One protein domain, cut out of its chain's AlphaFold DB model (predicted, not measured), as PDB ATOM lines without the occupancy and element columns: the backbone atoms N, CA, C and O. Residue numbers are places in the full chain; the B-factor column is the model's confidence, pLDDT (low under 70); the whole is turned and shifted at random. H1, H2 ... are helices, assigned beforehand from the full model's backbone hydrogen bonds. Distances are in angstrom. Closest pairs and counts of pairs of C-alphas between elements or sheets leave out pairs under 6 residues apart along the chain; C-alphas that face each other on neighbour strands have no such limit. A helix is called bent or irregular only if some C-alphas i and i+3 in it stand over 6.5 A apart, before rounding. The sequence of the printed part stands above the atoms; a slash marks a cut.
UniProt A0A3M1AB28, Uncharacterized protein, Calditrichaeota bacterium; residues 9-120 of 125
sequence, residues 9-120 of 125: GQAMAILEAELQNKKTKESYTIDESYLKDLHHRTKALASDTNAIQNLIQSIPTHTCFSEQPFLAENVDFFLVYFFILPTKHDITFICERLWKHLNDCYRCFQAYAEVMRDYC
ATOM      1  N   GLY A   9     104.769 133.875 115.760       91.38
ATOM      2  CA  GLY A   9     103.592 134.746 115.659       91.38
ATOM      3  C   GLY A   9     103.772 135.895 114.661       91.38
ATOM      4  O   GLY A   9     102.880 136.151 113.852       91.38
ATOM      5  N   GLN A  10     104.952 136.525 114.644       90.38
ATOM      6  CA  GLN A  10     105.302 137.542 113.645       90.38
ATOM      7  C   GLN A  10     105.295 136.966 112.223       90.38
ATOM      8  O   GLN A  10     104.688 137.548 111.324       90.38
ATOM      9  N   ALA A  11     105.919 135.801 112.019       90.69
ATOM     10  CA  ALA A  11     105.943 135.128 110.722       90.69
ATOM     11  C   ALA A  11     104.532 134.797 110.212       90.69
ATOM     12  O   ALA A  11     104.246 134.974 109.029       90.69
ATOM     13  N   MET A  12     103.628 134.383 111.104       91.56
ATOM     14  CA  MET A  12     102.233 134.109 110.755       91.56
ATOM     15  C   MET A  12     101.479 135.374 110.345       91.56
ATOM     16  O   MET A  12     100.791 135.367 109.330       91.56
ATOM     17  N   ALA A  13     101.633 136.477 111.077       90.56
ATOM     18  CA  ALA A  13     100.979 137.736 110.719       90.56
ATOM     19  C   ALA A  13     101.460 138.268 109.357       90.56
ATOM     20  O   ALA A  13     100.672 138.806 108.580       90.56
ATOM     21  N   ILE A  14     102.743 138.080 109.037       89.38
ATOM     22  CA  ILE A  14     103.294 138.426 107.723       89.38
ATOM     23  C   ILE A  14     102.733 137.508 106.631       89.38
ATOM     24  O   ILE A  14     102.298 138.005 105.594       89.38
ATOM     25  N   LEU A  15     102.694 136.192 106.866       90.38
ATOM     26  CA  LEU A  15     102.110 135.231 105.925       90.38
ATOM     27  C   LEU A  15     100.648 135.575 105.613       90.38
ATOM     28  O   LEU A  15     100.233 135.546 104.455       90.38
ATOM     29  N   GLU A  16      99.868 135.946 106.628       89.56
ATOM     30  CA  GLU A  16      98.500 136.411 106.428       89.56
ATOM     31  C   GLU A  16      98.436 137.678 105.569       89.56
ATOM     32  O   GLU A  16      97.582 137.778 104.686       89.56
ATOM     33  N   ALA A  17      99.354 138.623 105.787       88.06
ATOM     34  CA  ALA A  17      99.462 139.836 104.981       88.06
ATOM     35  C   ALA A  17      99.668 139.518 103.504       88.06
ATOM     36  O   ALA A  17      98.944 140.051 102.662       88.06
ATOM     37  N   GLU A  18     100.616 138.630 103.200       86.62
ATOM     38  CA  GLU A  18     100.918 138.211 101.832       86.62
ATOM     39  C   GLU A  18      99.712 137.528 101.183       86.62
ATOM     40  O   GLU A  18      99.329 137.879 100.066       86.62
ATOM     41  N   LEU A  19      99.054 136.616 101.905       84.69
ATOM     42  CA  LEU A  19      97.856 135.926 101.421       84.69
ATOM     43  C   LEU A  19      96.685 136.887 101.165       84.69
ATOM     44  O   LEU A  19      95.893 136.662 100.249       84.69
ATOM     45  N   GLN A  20      96.574 137.963 101.948       86.06
ATOM     46  CA  GLN A  20      95.519 138.970 101.815       86.06
ATOM     47  C   GLN A  20      95.912 140.171 100.934       86.06
ATOM     48  O   GLN A  20      95.101 141.083 100.771       86.06
ATOM     49  N   ASN A  21      97.119 140.195 100.356       82.94
ATOM     50  CA  ASN A  21      97.692 141.356  99.656       82.94
ATOM     51  C   ASN A  21      97.672 142.654 100.493       82.94
ATOM     52  O   ASN A  21      97.441 143.748  99.968       82.94
ATOM     53  N   LYS A  22      97.897 142.544 101.803       82.88
ATOM     54  CA  LYS A  22      97.974 143.675 102.736       82.88
ATOM     55  C   LYS A  22      99.411 143.902 103.213       82.88
ATOM     56  O   LYS A  22     100.307 143.112 102.939       82.88
ATOM     57  N   LYS A  23      99.642 145.007 103.928       74.31
ATOM     58  CA  LYS A  23     100.943 145.340 104.531       74.31
ATOM     59  C   LYS A  23     100.895 145.160 106.041       74.31
ATOM     60  O   LYS A  23      99.937 145.595 106.664       74.31
ATOM     61  N   THR A  24     101.940 144.602 106.637       72.31
ATOM     62  CA  THR A  24     102.113 144.602 108.097       72.31
ATOM     63  C   THR A  24     102.398 146.006 108.630       72.31
ATOM     64  O   THR A  24     102.867 146.879 107.897       72.31
ATOM     65  N   LYS A  25     102.116 146.235 109.921       64.25
ATOM     66  CA  LYS A  25     102.402 147.518 110.597       64.25
ATOM     67  C   LYS A  25     103.897 147.820 110.684       64.25
ATOM     68  O   LYS A  25     104.294 148.981 110.685       64.25
ATOM     69  N   GLU A  26     104.710 146.775 110.748       65.50
ATOM     70  CA  GLU A  26     106.158 146.858 110.902       65.50
ATOM     71  C   GLU A  26     106.874 146.248 109.690       65.50
ATOM     72  O   GLU A  26     106.390 145.297 109.066       65.50
ATOM     73  N   SER A  27     108.031 146.822 109.352       61.34
ATOM     74  CA  SER A  27     108.941 146.305 108.329       61.34
ATOM     75  C   SER A  27     109.931 145.356 108.997       61.34
ATOM     76  O   SER A  27     110.871 145.793 109.659       61.34
ATOM     77  N   TYR A  28     109.702 144.053 108.841       65.81
ATOM     78  CA  TYR A  28     110.608 143.023 109.344       65.81
ATOM     79  C   TYR A  28     111.627 142.633 108.276       65.81
ATOM     80  O   TYR A  28     111.318 142.600 107.085       65.81
ATOM     81  N   THR A  29     112.850 142.312 108.701       65.44
ATOM     82  CA  THR A  29     113.792 141.574 107.851       65.44
ATOM     83  C   THR A  29     113.390 140.110 107.911       65.44
ATOM     84  O   THR A  29     113.478 139.491 108.969       65.44
ATOM     85  N   ILE A  30     112.887 139.586 106.799       68.81
ATOM     86  CA  ILE A  30     112.301 138.253 106.763       68.81
ATOM     87  C   ILE A  30     113.265 137.294 106.088       68.81
ATOM     88  O   ILE A  30     113.789 137.581 105.011       68.81
ATOM     89  N   ASP A  31     113.459 136.130 106.699       79.06
ATOM     90  CA  ASP A  31     113.977 134.984 105.972       79.06
ATOM     91  C   ASP A  31     112.894 134.488 105.003       79.06
ATOM     92  O   ASP A  31     111.944 133.800 105.386       79.06
ATOM     93  N   GLU A  32     113.024 134.867 103.731       79.69
ATOM     94  CA  GLU A  32     112.104 134.441 102.676       79.69
ATOM     95  C   GLU A  32     111.988 132.915 102.569       79.69
ATOM     96  O   GLU A  32     110.956 132.412 102.123       79.69
ATOM     97  N   SER A  33     113.036 132.166 102.933       86.31
ATOM     98  CA  SER A  33     113.002 130.705 102.877       86.31
ATOM     99  C   SER A  33     112.057 130.137 103.936       86.31
ATOM    100  O   SER A  33     111.270 129.239 103.633       86.31
ATOM    101  N   TYR A  34     112.048 130.734 105.129       87.94
ATOM    102  CA  TYR A  34     111.164 130.342 106.219       87.94
ATOM    103  C   TYR A  34     109.694 130.653 105.909       87.94
ATOM    104  O   TYR A  34     108.834 129.794 106.086       87.94
ATOM    105  N   LEU A  35     109.381 131.833 105.360       87.31
ATOM    106  CA  LEU A  35     108.005 132.131 104.934       87.31
ATOM    107  C   LEU A  35     107.521 131.207 103.811       87.31
ATOM    108  O   LEU A  35     106.379 130.744 103.843       87.31
ATOM    109  N   LYS A  36     108.385 130.909 102.831       89.19
ATOM    110  CA  LYS A  36     108.061 129.960 101.755       89.19
ATOM    111  C   LYS A  36     107.753 128.568 102.313       89.19
ATOM    112  O   LYS A  36     106.813 127.939 101.825       89.19
ATOM    113  N   ASP A  37     108.481 128.121 103.338       92.94
ATOM    114  CA  ASP A  37     108.191 126.874 104.057       92.94
ATOM    115  C   ASP A  37     106.803 126.907 104.717       92.94
ATOM    116  O   ASP A  37     105.967 126.046 104.434       92.94
ATOM    117  N   LEU A  38     106.494 127.943 105.506       92.81
ATOM    118  CA  LEU A  38     105.183 128.079 106.160       92.81
ATOM    119  C   LEU A  38     104.025 128.115 105.153       92.81
ATOM    120  O   LEU A  38     102.975 127.499 105.369       92.81
ATOM    121  N   HIS A  39     104.218 128.796 104.025       92.56
ATOM    122  CA  HIS A  39     103.239 128.843 102.946       92.56
ATOM    123  C   HIS A  39     103.043 127.465 102.289       92.56
ATOM    124  O   HIS A  39     101.908 127.055 102.027       92.56
ATOM    125  N   HIS A  40     104.127 126.717 102.053       94.00
ATOM    126  CA  HIS A  40     104.053 125.355 101.520       94.00
ATOM    127  C   HIS A  40     103.327 124.407 102.484       94.00
ATOM    128  O   HIS A  40     102.395 123.712 102.071       94.00
ATOM    129  N   ARG A  41     103.683 124.442 103.773       94.38
ATOM    130  CA  ARG A  41     103.046 123.642 104.831       94.38
ATOM    131  C   ARG A  41     101.556 123.937 104.949       94.38
ATOM    132  O   ARG A  41     100.752 123.009 104.953       94.38
ATOM    133  N   THR A  42     101.170 125.216 104.936       92.69
ATOM    134  CA  THR A  42      99.754 125.625 104.963       92.69
ATOM    135  C   THR A  42      98.973 125.026 103.793       92.69
ATOM    136  O   THR A  42      97.887 124.481 103.993       92.69
ATOM    137  N   LYS A  43      99.526 125.065 102.572       92.06
ATOM    138  CA  LYS A  43      98.881 124.470 101.390       92.06
ATOM    139  C   LYS A  43      98.751 122.953 101.494       92.06
ATOM    140  O   LYS A  43      97.687 122.423 101.179       92.06
ATOM    141  N   ALA A  44      99.803 122.271 101.945       92.50
ATOM    142  CA  ALA A  44      99.784 120.824 102.136       92.50
ATOM    143  C   ALA A  44      98.697 120.418 103.148       92.50
ATOM    144  O   ALA A  44      97.835 119.598 102.830       92.50
ATOM    145  N   LEU A  45      98.660 121.074 104.313       91.56
ATOM    146  CA  LEU A  45      97.661 120.831 105.356       91.56
ATOM    147  C   LEU A  45      96.236 121.137 104.883       91.56
ATOM    148  O   LEU A  45      95.323 120.358 105.143       91.56
ATOM    149  N   ALA A  46      96.026 122.234 104.151       88.81
ATOM    150  CA  ALA A  46      94.706 122.585 103.625       88.81
ATOM    151  C   ALA A  46      94.153 121.521 102.658       88.81
ATOM    152  O   ALA A  46      92.939 121.320 102.599       88.81
ATOM    153  N   SER A  47      95.038 120.826 101.932       89.44
ATOM    154  CA  SER A  47      94.673 119.755 100.998       89.44
ATOM    155  C   SER A  47      94.470 118.380 101.647       89.44
ATOM    156  O   SER A  47      93.858 117.511 101.028       89.44
ATOM    157  N   ASP A  48      94.920 118.184 102.891       89.69
ATOM    158  CA  ASP A  48      94.867 116.896 103.586       89.69
ATOM    159  C   ASP A  48      94.066 116.984 104.896       89.69
ATOM    160  O   ASP A  48      94.551 117.352 105.968       89.69
ATOM    161  N   THR A  49      92.793 116.590 104.815       85.12
ATOM    162  CA  THR A  49      91.910 116.563 105.991       85.12
ATOM    163  C   THR A  49      92.338 115.512 107.017       85.12
ATOM    164  O   THR A  49      92.149 115.739 108.214       85.12
ATOM    165  N   ASN A  50      92.956 114.407 106.589       88.00
ATOM    166  CA  ASN A  50      93.437 113.377 107.508       88.00
ATOM    167  C   ASN A  50      94.649 113.883 108.293       88.00
ATOM    168  O   ASN A  50      94.720 113.660 109.498       88.00
ATOM    169  N   ALA A  51      95.562 114.622 107.652       89.56
ATOM    170  CA  ALA A  51      96.685 115.256 108.343       89.56
ATOM    171  C   ALA A  51      96.209 116.210 109.447       89.56
ATOM    172  O   ALA A  51      96.713 116.154 110.568       89.56
ATOM    173  N   ILE A  52      95.186 117.026 109.168       88.06
ATOM    174  CA  ILE A  52      94.589 117.924 110.167       88.06
ATOM    175  C   ILE A  52      93.992 117.124 111.331       88.06
ATOM    176  O   ILE A  52      94.256 117.433 112.492       88.06
ATOM    177  N   GLN A  53      93.206 116.082 111.043       85.81
ATOM    178  CA  GLN A  53      92.610 115.245 112.088       85.81
ATOM    179  C   GLN A  53      93.675 114.553 112.943       85.81
ATOM    180  O   GLN A  53      93.580 114.592 114.169       85.81
ATOM    181  N   ASN A  54      94.711 113.991 112.319       89.81
ATOM    182  CA  ASN A  54      95.827 113.343 113.008       89.81
ATOM    183  C   ASN A  54      96.580 114.330 113.906       89.81
ATOM    184  O   ASN A  54      96.869 114.015 115.059       89.81
ATOM    185  N   LEU A  55      96.832 115.546 113.416       90.31
ATOM    186  CA  LEU A  55      97.468 116.607 114.192       90.31
ATOM    187  C   LEU A  55      96.648 116.956 115.440       90.31
ATOM    188  O   LEU A  55      97.189 117.042 116.538       90.31
ATOM    189  N   ILE A  56      95.331 117.087 115.308       86.62
ATOM    190  CA  ILE A  56      94.451 117.408 116.440       86.62
ATOM    191  C   ILE A  56      94.382 116.237 117.424       86.62
ATOM    192  O   ILE A  56      94.441 116.434 118.636       86.62
ATOM    193  N   GLN A  57      94.303 115.006 116.921       87.81
ATOM    194  CA  GLN A  57      94.327 113.799 117.748       87.81
ATOM    195  C   GLN A  57      95.666 113.602 118.470       87.81
ATOM    196  O   GLN A  57      95.686 112.975 119.530       87.81
ATOM    197  N   SER A  58      96.756 114.169 117.950       89.88
ATOM    198  CA  SER A  58      98.073 114.133 118.591       89.88
ATOM    199  C   SER A  58      98.195 115.060 119.807       89.88
ATOM    200  O   SER A  58      99.100 114.867 120.618       89.88
ATOM    201  N   ILE A  59      97.260 116.006 119.995       89.25
ATOM    202  CA  ILE A  59      97.242 116.880 121.175       89.25
ATOM    203  C   ILE A  59      97.089 116.010 122.435       89.25
ATOM    204  O   ILE A  59      96.077 115.291 122.553       89.25
ATOM    205  N   PRO A  60      98.042 116.077 123.388       87.31
ATOM    206  CA  PRO A  60      97.996 115.284 124.611       87.31
ATOM    207  C   PRO A  60      96.770 115.617 125.466       87.31
ATOM    208  O   PRO A  60      96.428 116.782 125.653       87.31
ATOM    209  N   THR A  61      96.125 114.607 126.044       76.81
ATOM    210  CA  THR A  61      94.863 114.770 126.787       76.81
ATOM    211  C   THR A  61      95.007 115.090 128.274       76.81
ATOM    212  O   THR A  61      93.990 115.411 128.883       76.81
ATOM    213  N   HIS A  62      96.208 114.987 128.866       70.25
ATOM    214  CA  HIS A  62      96.375 115.096 130.328       70.25
ATOM    215  C   HIS A  62      97.637 115.825 130.794       70.25
ATOM    216  O   HIS A  62      97.555 116.661 131.682       70.25
ATOM    217  N   THR A  63      98.814 115.521 130.247       67.62
ATOM    218  CA  THR A  63     100.057 116.221 130.604       67.62
ATOM    219  C   THR A  63     101.021 116.210 129.428       67.62
ATOM    220  O   THR A  63     101.069 115.255 128.656       67.62
ATOM    221  N   CYS A  64     101.771 117.302 129.283       77.94
ATOM    222  CA  CYS A  64     102.872 117.400 128.336       77.94
ATOM    223  C   CYS A  64     104.207 117.285 129.073       77.94
ATOM    224  O   CYS A  64     104.304 117.684 130.237       77.94
ATOM    225  N   PHE A  65     105.239 116.788 128.389       71.00
ATOM    226  CA  PHE A  65     106.590 116.756 128.936       71.00
ATOM    227  C   PHE A  65     107.067 118.169 129.267       71.00
ATOM    228  O   PHE A  65     106.855 119.121 128.518       71.00
ATOM    229  N   SER A  66     107.697 118.305 130.431       66.69
ATOM    230  CA  SER A  66     108.112 119.597 130.967       66.69
ATOM    231  C   SER A  66     109.161 120.313 130.131       66.69
ATOM    232  O   SER A  66     109.213 121.539 130.142       66.69
ATOM    233  N   GLU A  67     109.995 119.542 129.453       73.88
ATOM    234  CA  GLU A  67     111.142 120.032 128.693       73.88
ATOM    235  C   GLU A  67     110.777 120.312 127.233       73.88
ATOM    236  O   GLU A  67     111.399 121.162 126.606       73.88
ATOM    237  N   GLN A  68     109.731 119.652 126.725       78.50
ATOM    238  CA  GLN A  68     109.275 119.740 125.337       78.50
ATOM    239  C   GLN A  68     107.745 119.884 125.301       78.50
ATOM    240  O   GLN A  68     107.009 118.899 125.174       78.50
ATOM    241  N   PRO A  69     107.227 121.111 125.503       85.81
ATOM    242  CA  PRO A  69     105.804 121.386 125.382       85.81
ATOM    243  C   PRO A  69     105.353 121.167 123.935       85.81
ATOM    244  O   PRO A  69     105.935 121.731 123.013       85.81
ATOM    245  N   PHE A  70     104.269 120.420 123.739       90.81
ATOM    246  CA  PHE A  70     103.748 120.038 122.428       90.81
ATOM    247  C   PHE A  70     103.574 121.260 121.523       90.81
ATOM    248  O   PHE A  70     104.100 121.294 120.416       90.81
ATOM    249  N   LEU A  71     102.904 122.309 122.008       90.44
ATOM    250  CA  LEU A  71     102.667 123.498 121.190       90.44
ATOM    251  C   LEU A  71     103.944 124.276 120.861       90.44
ATOM    252  O   LEU A  71     103.982 124.911 119.818       90.44
ATOM    253  N   ALA A  72     104.999 124.204 121.676       87.56
ATOM    254  CA  ALA A  72     106.248 124.908 121.376       87.56
ATOM    255  C   ALA A  72     106.964 124.337 120.136       87.56
ATOM    256  O   ALA A  72     107.685 125.060 119.456       87.56
ATOM    257  N   GLU A  73     106.740 123.060 119.821       85.44
ATOM    258  CA  GLU A  73     107.402 122.360 118.711       85.44
ATOM    259  C   GLU A  73     106.490 122.165 117.488       85.44
ATOM    260  O   GLU A  73     106.956 121.859 116.391       85.44
ATOM    261  N   ASN A  74     105.178 122.366 117.641       90.38
ATOM    262  CA  ASN A  74     104.191 122.053 116.609       90.38
ATOM    263  C   ASN A  74     103.729 123.301 115.848       90.38
ATOM    264  O   ASN A  74     102.615 123.789 116.026       90.38
ATOM    265  N   VAL A  75     104.568 123.784 114.930       92.81
ATOM    266  CA  VAL A  75     104.237 124.907 114.026       92.81
ATOM    267  C   VAL A  75     102.965 124.639 113.209       92.81
ATOM    268  O   VAL A  75     102.130 125.531 113.061       92.81
ATOM    269  N   ASP A  76     102.773 123.404 112.733       93.62
ATOM    270  CA  ASP A  76     101.594 123.023 111.940       93.62
ATOM    271  C   ASP A  76     100.288 123.230 112.699       93.62
ATOM    272  O   ASP A  76      99.271 123.566 112.092       93.62
ATOM    273  N   PHE A  77     100.313 123.078 114.029       92.31
ATOM    274  CA  PHE A  77      99.137 123.324 114.853       92.31
ATOM    275  C   PHE A  77      98.663 124.767 114.690       92.31
ATOM    276  O   PHE A  77      97.484 125.009 114.431       92.31
ATOM    277  N   PHE A  78      99.587 125.722 114.783       93.19
ATOM    278  CA  PHE A  78      99.249 127.125 114.613       93.19
ATOM    279  C   PHE A  78      98.817 127.425 113.176       93.19
ATOM    280  O   PHE A  78      97.864 128.175 112.986       93.19
ATOM    281  N   LEU A  79      99.452 126.823 112.160       92.81
ATOM    282  CA  LEU A  79      99.051 127.038 110.762       92.81
ATOM    283  C   LEU A  79      97.603 126.593 110.535       92.81
ATOM    284  O   LEU A  79      96.808 127.321 109.939       92.81
ATOM    285  N   VAL A  80      97.233 125.431 111.079       90.38
ATOM    286  CA  VAL A  80      95.845 124.963 111.070       90.38
ATOM    287  C   VAL A  80      94.943 125.942 111.817       90.38
ATOM    288  O   VAL A  80      93.929 126.363 111.258       90.38
ATOM    289  N   TYR A  81      95.317 126.325 113.039       89.19
ATOM    290  CA  TYR A  81      94.519 127.187 113.909       89.19
ATOM    291  C   TYR A  81      94.197 128.549 113.281       89.19
ATOM    292  O   TYR A  81      93.037 128.953 113.281       89.19
ATOM    293  N   PHE A  82      95.194 129.231 112.712       88.31
ATOM    294  CA  PHE A  82      95.032 130.579 112.162       88.31
ATOM    295  C   PHE A  82      94.479 130.607 110.735       88.31
ATOM    296  O   PHE A  82      93.680 131.481 110.416       88.31
ATOM    297  N   PHE A  83      94.875 129.672 109.866       89.75
ATOM    298  CA  PHE A  83      94.594 129.794 108.428       89.75
ATOM    299  C   PHE A  83      93.542 128.824 107.910       89.75
ATOM    300  O   PHE A  83      92.888 129.106 106.907       89.75
ATOM    301  N   ILE A  84      93.376 127.673 108.560       87.00
ATOM    302  CA  ILE A  84      92.526 126.603 108.033       87.00
ATOM    303  C   ILE A  84      91.222 126.521 108.818       87.00
ATOM    304  O   ILE A  84      90.154 126.517 108.204       87.00
ATOM    305  N   LEU A  85      91.274 126.498 110.153       83.06
ATOM    306  CA  LEU A  85      90.068 126.377 110.979       83.06
ATOM    307  C   LEU A  85      89.036 127.476 110.724       83.06
ATOM    308  O   LEU A  85      87.878 127.107 110.553       83.06
ATOM    309  N   PRO A  86      89.393 128.772 110.596       80.50
ATOM    310  CA  PRO A  86      88.395 129.819 110.364       80.50
ATOM    311  C   PRO A  86      87.599 129.639 109.063       80.50
ATOM    312  O   PRO A  86      86.510 130.187 108.927       80.50
ATOM    313  N   THR A  87      88.127 128.864 108.110       75.62
ATOM    314  CA  THR A  87      87.466 128.563 106.830       75.62
ATOM    315  C   THR A  87      86.599 127.301 106.869       75.62
ATOM    316  O   THR A  87      85.799 127.081 105.960       75.62
ATOM    317  N   LYS A  88      86.734 126.457 107.904       69.56
ATOM    318  CA  LYS A  88      85.985 125.202 108.050       69.56
ATOM    319  C   LYS A  88      84.828 125.398 109.032       69.56
ATOM    320  O   LYS A  88      85.007 125.943 110.109       69.56
ATOM    321  N   HIS A  89      83.634 124.920 108.685       55.12
ATOM    322  CA  HIS A  89      82.424 125.121 109.499       55.12
ATOM    323  C   HIS A  89      82.363 124.286 110.795       55.12
ATOM    324  O   HIS A  89      81.516 124.565 111.640       55.12
ATOM    325  N   ASP A  90      83.245 123.296 110.980       62.19
ATOM    326  CA  ASP A  90      83.221 122.380 112.130       62.19
ATOM    327  C   ASP A  90      84.476 122.537 113.009       62.19
ATOM    328  O   ASP A  90      85.432 121.764 112.950       62.19
ATOM    329  N   ILE A  91      84.500 123.631 113.775       63.94
ATOM    330  CA  ILE A  91      85.631 124.049 114.627       63.94
ATOM    331  C   ILE A  91      85.472 123.515 116.066       63.94
ATOM    332  O   ILE A  91      86.428 123.463 116.841       63.94
ATOM    333  N   THR A  92      84.264 123.089 116.437       67.06
ATOM    334  CA  THR A  92      83.854 122.854 117.830       67.06
ATOM    335  C   THR A  92      84.694 121.777 118.519       67.06
ATOM    336  O   THR A  92      85.247 122.024 119.589       67.06
ATOM    337  N   PHE A  93      84.872 120.621 117.870       66.25
ATOM    338  CA  PHE A  93      85.663 119.503 118.407       66.25
ATOM    339  C   PHE A  93      87.148 119.860 118.597       66.25
ATOM    340  O   PHE A  93      87.812 119.420 119.536       66.25
ATOM    341  N   ILE A  94      87.675 120.687 117.696       69.56
ATOM    342  CA  ILE A  94      89.088 121.065 117.634       69.56
ATOM    343  C   ILE A  94      89.410 122.048 118.755       69.56
ATOM    344  O   ILE A  94      90.373 121.863 119.502       69.56
ATOM    345  N   CYS A  95      88.547 123.050 118.907       76.06
ATOM    346  CA  CYS A  95      88.598 123.982 120.017       76.06
ATOM    347  C   CYS A  95      88.490 123.251 121.355       76.06
ATOM    348  O   CYS A  95      89.304 123.509 122.232       76.06
ATOM    349  N   GLU A  96      87.551 122.318 121.525       84.44
ATOM    350  CA  GLU A  96      87.370 121.619 122.803       84.44
ATOM    351  C   GLU A  96      88.649 120.908 123.269       84.44
ATOM    352  O   GLU A  96      89.090 121.089 124.409       84.44
ATOM    353  N   ARG A  97      89.291 120.146 122.376       86.56
ATOM    354  CA  ARG A  97      90.515 119.411 122.712       86.56
ATOM    355  C   ARG A  97      91.685 120.340 123.022       86.56
ATOM    356  O   ARG A  97      92.412 120.093 123.986       86.56
ATOM    357  N   LEU A  98      91.850 121.404 122.236       87.25
ATOM    358  CA  LEU A  98      92.861 122.426 122.493       87.25
ATOM    359  C   LEU A  98      92.634 123.085 123.853       87.25
ATOM    360  O   LEU A  98      93.548 123.120 124.668       87.25
ATOM    361  N   TRP A  99      91.429 123.592 124.112       87.88
ATOM    362  CA  TRP A  99      91.123 124.316 125.344       87.88
ATOM    363  C   TRP A  99      91.337 123.449 126.575       87.88
ATOM    364  O   TRP A  99      91.921 123.912 127.552       87.88
ATOM    365  N   LYS A 100      90.946 122.172 126.506       88.62
ATOM    366  CA  LYS A 100      91.252 121.210 127.562       88.62
ATOM    367  C   LYS A 100      92.760 121.098 127.799       88.62
ATOM    368  O   LYS A 100      93.209 121.249 128.928       88.62
ATOM    369  N   HIS A 101      93.548 120.924 126.738       90.25
ATOM    370  CA  HIS A 101      95.002 120.838 126.855       90.25
ATOM    371  C   HIS A 101      95.642 122.117 127.417       90.25
ATOM    372  O   HIS A 101      96.531 122.036 128.259       90.25
ATOM    373  N   LEU A 102      95.195 123.296 126.975       90.75
ATOM    374  CA  LEU A 102      95.706 124.579 127.465       90.75
ATOM    375  C   LEU A 102      95.387 124.793 128.953       90.75
ATOM    376  O   LEU A 102      96.212 125.354 129.669       90.75
ATOM    377  N   ASN A 103      94.234 124.309 129.425       89.12
ATOM    378  CA  ASN A 103      93.879 124.338 130.845       89.12
ATOM    379  C   ASN A 103      94.741 123.379 131.680       89.12
ATOM    380  O   ASN A 103      95.115 123.712 132.803       89.12
ATOM    381  N   ASP A 104      95.084 122.216 131.124       88.69
ATOM    382  CA  ASP A 104      95.849 121.182 131.825       88.69
ATOM    383  C   ASP A 104      97.376 121.414 131.747       88.69
ATOM    384  O   ASP A 104      98.134 120.921 132.586       88.69
ATOM    385  N   CYS A 105      97.861 122.173 130.755       90.50
ATOM    386  CA  CYS A 105      99.287 122.376 130.502       90.50
ATOM    387  C   CYS A 105      99.684 123.857 130.397       90.50
ATOM    388  O   CYS A 105      99.712 124.447 129.315       90.50
ATOM    389  N   TYR A 106     100.144 124.422 131.519       89.75
ATOM    390  CA  TYR A 106     100.620 125.811 131.597       89.75
ATOM    391  C   TYR A 106     101.723 126.157 130.580       89.75
ATOM    392  O   TYR A 106     101.727 127.251 130.026       89.75
ATOM    393  N   ARG A 107     102.653 125.236 130.289       90.88
ATOM    394  CA  ARG A 107     103.745 125.498 129.330       90.88
ATOM    395  C   ARG A 107     103.238 125.627 127.894       90.88
ATOM    396  O   ARG A 107     103.668 126.522 127.174       90.88
ATOM    397  N   CYS A 108     102.307 124.764 127.492       92.06
ATOM    398  CA  CYS A 108     101.651 124.881 126.194       92.06
ATOM    399  C   CYS A 108     100.771 126.133 126.132       92.06
ATOM    400  O   CYS A 108     100.764 126.804 125.106       92.06
ATOM    401  N   PHE A 109     100.105 126.500 127.232       92.25
ATOM    402  CA  PHE A 109      99.421 127.790 127.345       92.25
ATOM    403  C   PHE A 109     100.368 128.975 127.159       92.25
ATOM    404  O   PHE A 109     100.043 129.891 126.409       92.25
ATOM    405  N   GLN A 110     101.551 128.950 127.771       92.81
ATOM    406  CA  GLN A 110     102.539 130.011 127.613       92.81
ATOM    407  C   GLN A 110     103.027 130.118 126.159       92.81
ATOM    408  O   GLN A 110     102.982 131.210 125.596       92.81
ATOM    409  N   ALA A 111     103.409 128.997 125.533       92.88
ATOM    410  CA  ALA A 111     103.830 128.970 124.130       92.88
ATOM    411  C   ALA A 111     102.720 129.479 123.194       92.88
ATOM    412  O   ALA A 111     102.956 130.311 122.321       92.88
ATOM    413  N   TYR A 112     101.481 129.034 123.422       94.25
ATOM    414  CA  TYR A 112     100.315 129.522 122.696       94.25
ATOM    415  C   TYR A 112     100.127 131.035 122.870       94.25
ATOM    416  O   TYR A 112      99.977 131.758 121.887       94.25
ATOM    417  N   ALA A 113     100.179 131.533 124.105       94.50
ATOM    418  CA  ALA A 113     100.000 132.948 124.409       94.50
ATOM    419  C   ALA A 113     101.110 133.829 123.816       94.50
ATOM    420  O   ALA A 113     100.836 134.958 123.419       94.50
ATOM    421  N   GLU A 114     102.350 133.342 123.751       94.06
ATOM    422  CA  GLU A 114     103.466 134.022 123.084       94.06
ATOM    423  C   GLU A 114     103.205 134.174 121.583       94.06
ATOM    424  O   GLU A 114     103.190 135.300 121.086       94.06
ATOM    425  N   VAL A 115     102.881 133.080 120.887       94.00
ATOM    426  CA  VAL A 115     102.573 133.117 119.449       94.00
ATOM    427  C   VAL A 115     101.372 134.017 119.161       94.00
ATOM    428  O   VAL A 115     101.442 134.861 118.269       94.00
ATOM    429  N   MET A 116     100.291 133.895 119.939       92.88
ATOM    430  CA  MET A 116      99.096 134.736 119.789       92.88
ATOM    431  C   MET A 116      99.400 136.220 119.999       92.88
ATOM    432  O   MET A 116      98.934 137.061 119.235       92.88
ATOM    433  N   ARG A 117     100.167 136.561 121.040       92.94
ATOM    434  CA  ARG A 117     100.532 137.949 121.352       92.94
ATOM    435  C   ARG A 117     101.349 138.561 120.223       92.94
ATOM    436  O   ARG A 117     101.041 139.665 119.784       92.94
ATOM    437  N   ASP A 118     102.359 137.839 119.756       91.62
ATOM    438  CA  ASP A 118     103.237 138.295 118.686       91.62
ATOM    439  C   ASP A 118     102.466 138.460 117.379       91.62
ATOM    440  O   ASP A 118     102.588 139.492 116.722       91.62
ATOM    441  N   TYR A 119     101.604 137.496 117.052       90.81
ATOM    442  CA  TYR A 119     100.698 137.581 115.914       90.81
ATOM    443  C   TYR A 119      99.800 138.821 116.000       90.81
ATOM    444  O   TYR A 119      99.821 139.646 115.092       90.81
ATOM    445  N   CYS A 120      99.084 139.028 117.112       88.38
ATOM    446  CA  CYS A 120      98.173 140.163 117.290       88.38
ATOM    447  C   CYS A 120      98.882 141.526 117.262       88.38
ATOM    448  O   CYS A 120      98.356 142.483 116.692       88.38
TER     449      CYS A 120
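What this domain is: This is residues 9 to 120 of the 125 residues of an uncharacterized protein of Calditrichaeota bacterium (UniProt A0A3M1AB28). H5 runs through the core, and the other helices are set round it: H2 and H3, making a corner, pack on one side of it, while H6 and H7, making a second corner, lie near its other side. H1 packs on both H2 and H7, and the short H4 packs on H7. The printed part has 112 residues with seven named helices, H1 to H7 in order, and no named strand; the class is all helix. It is compact, with a radius of gyration of the C-alphas of 14.4 A, and spans 40 by 28 by 21 A.

Where its parts are: Find C-alpha 9 at (103.592, 134.746, 115.659), where H1, residues 9 to 19, begins. H2 covers residues 32 to 47, 22.9 A long, and H3 residues 49 to 57. H4 is residues 70 to 73, and H5, residues 75 to 87, is only just irregular: C-alphas 82 and 85 are 6.6 A apart. H6, residues 92 to 104, is followed by H7, residues 106 to 120, 20.4 A long, ending at C-alpha 120 (98.173, 140.163, 117.290).

How they stand to each other: Look first at H1, which touches the hub, H7, at its residues 114 to 120 alone; the closest C-alphas, of Gly 9 and Tyr 119, are 4.1 A apart. H2 touches H5 at a steep tilt of 55 degrees, closest at C-alphas 42 and 79, 6.0 A. H6 and H7 touch only at the corner, closest at C-alphas 102 and 109, 4.9 A. Every O i to N i+4 pair is within hydrogen-bond range in H1, H2, H3, H6 and H7, and 6 of 9 in H5; H4 is too short for one.

The domain as a whole: The C-alphas of Asn 21 and His 62 are the two farthest apart, 40.4 A. The printed part has no cut; the links H1 to H2 and H3 to H4 are long. Look for pLDDT under 70 at residues 25 to 30, 63, 66 and 88 to 94.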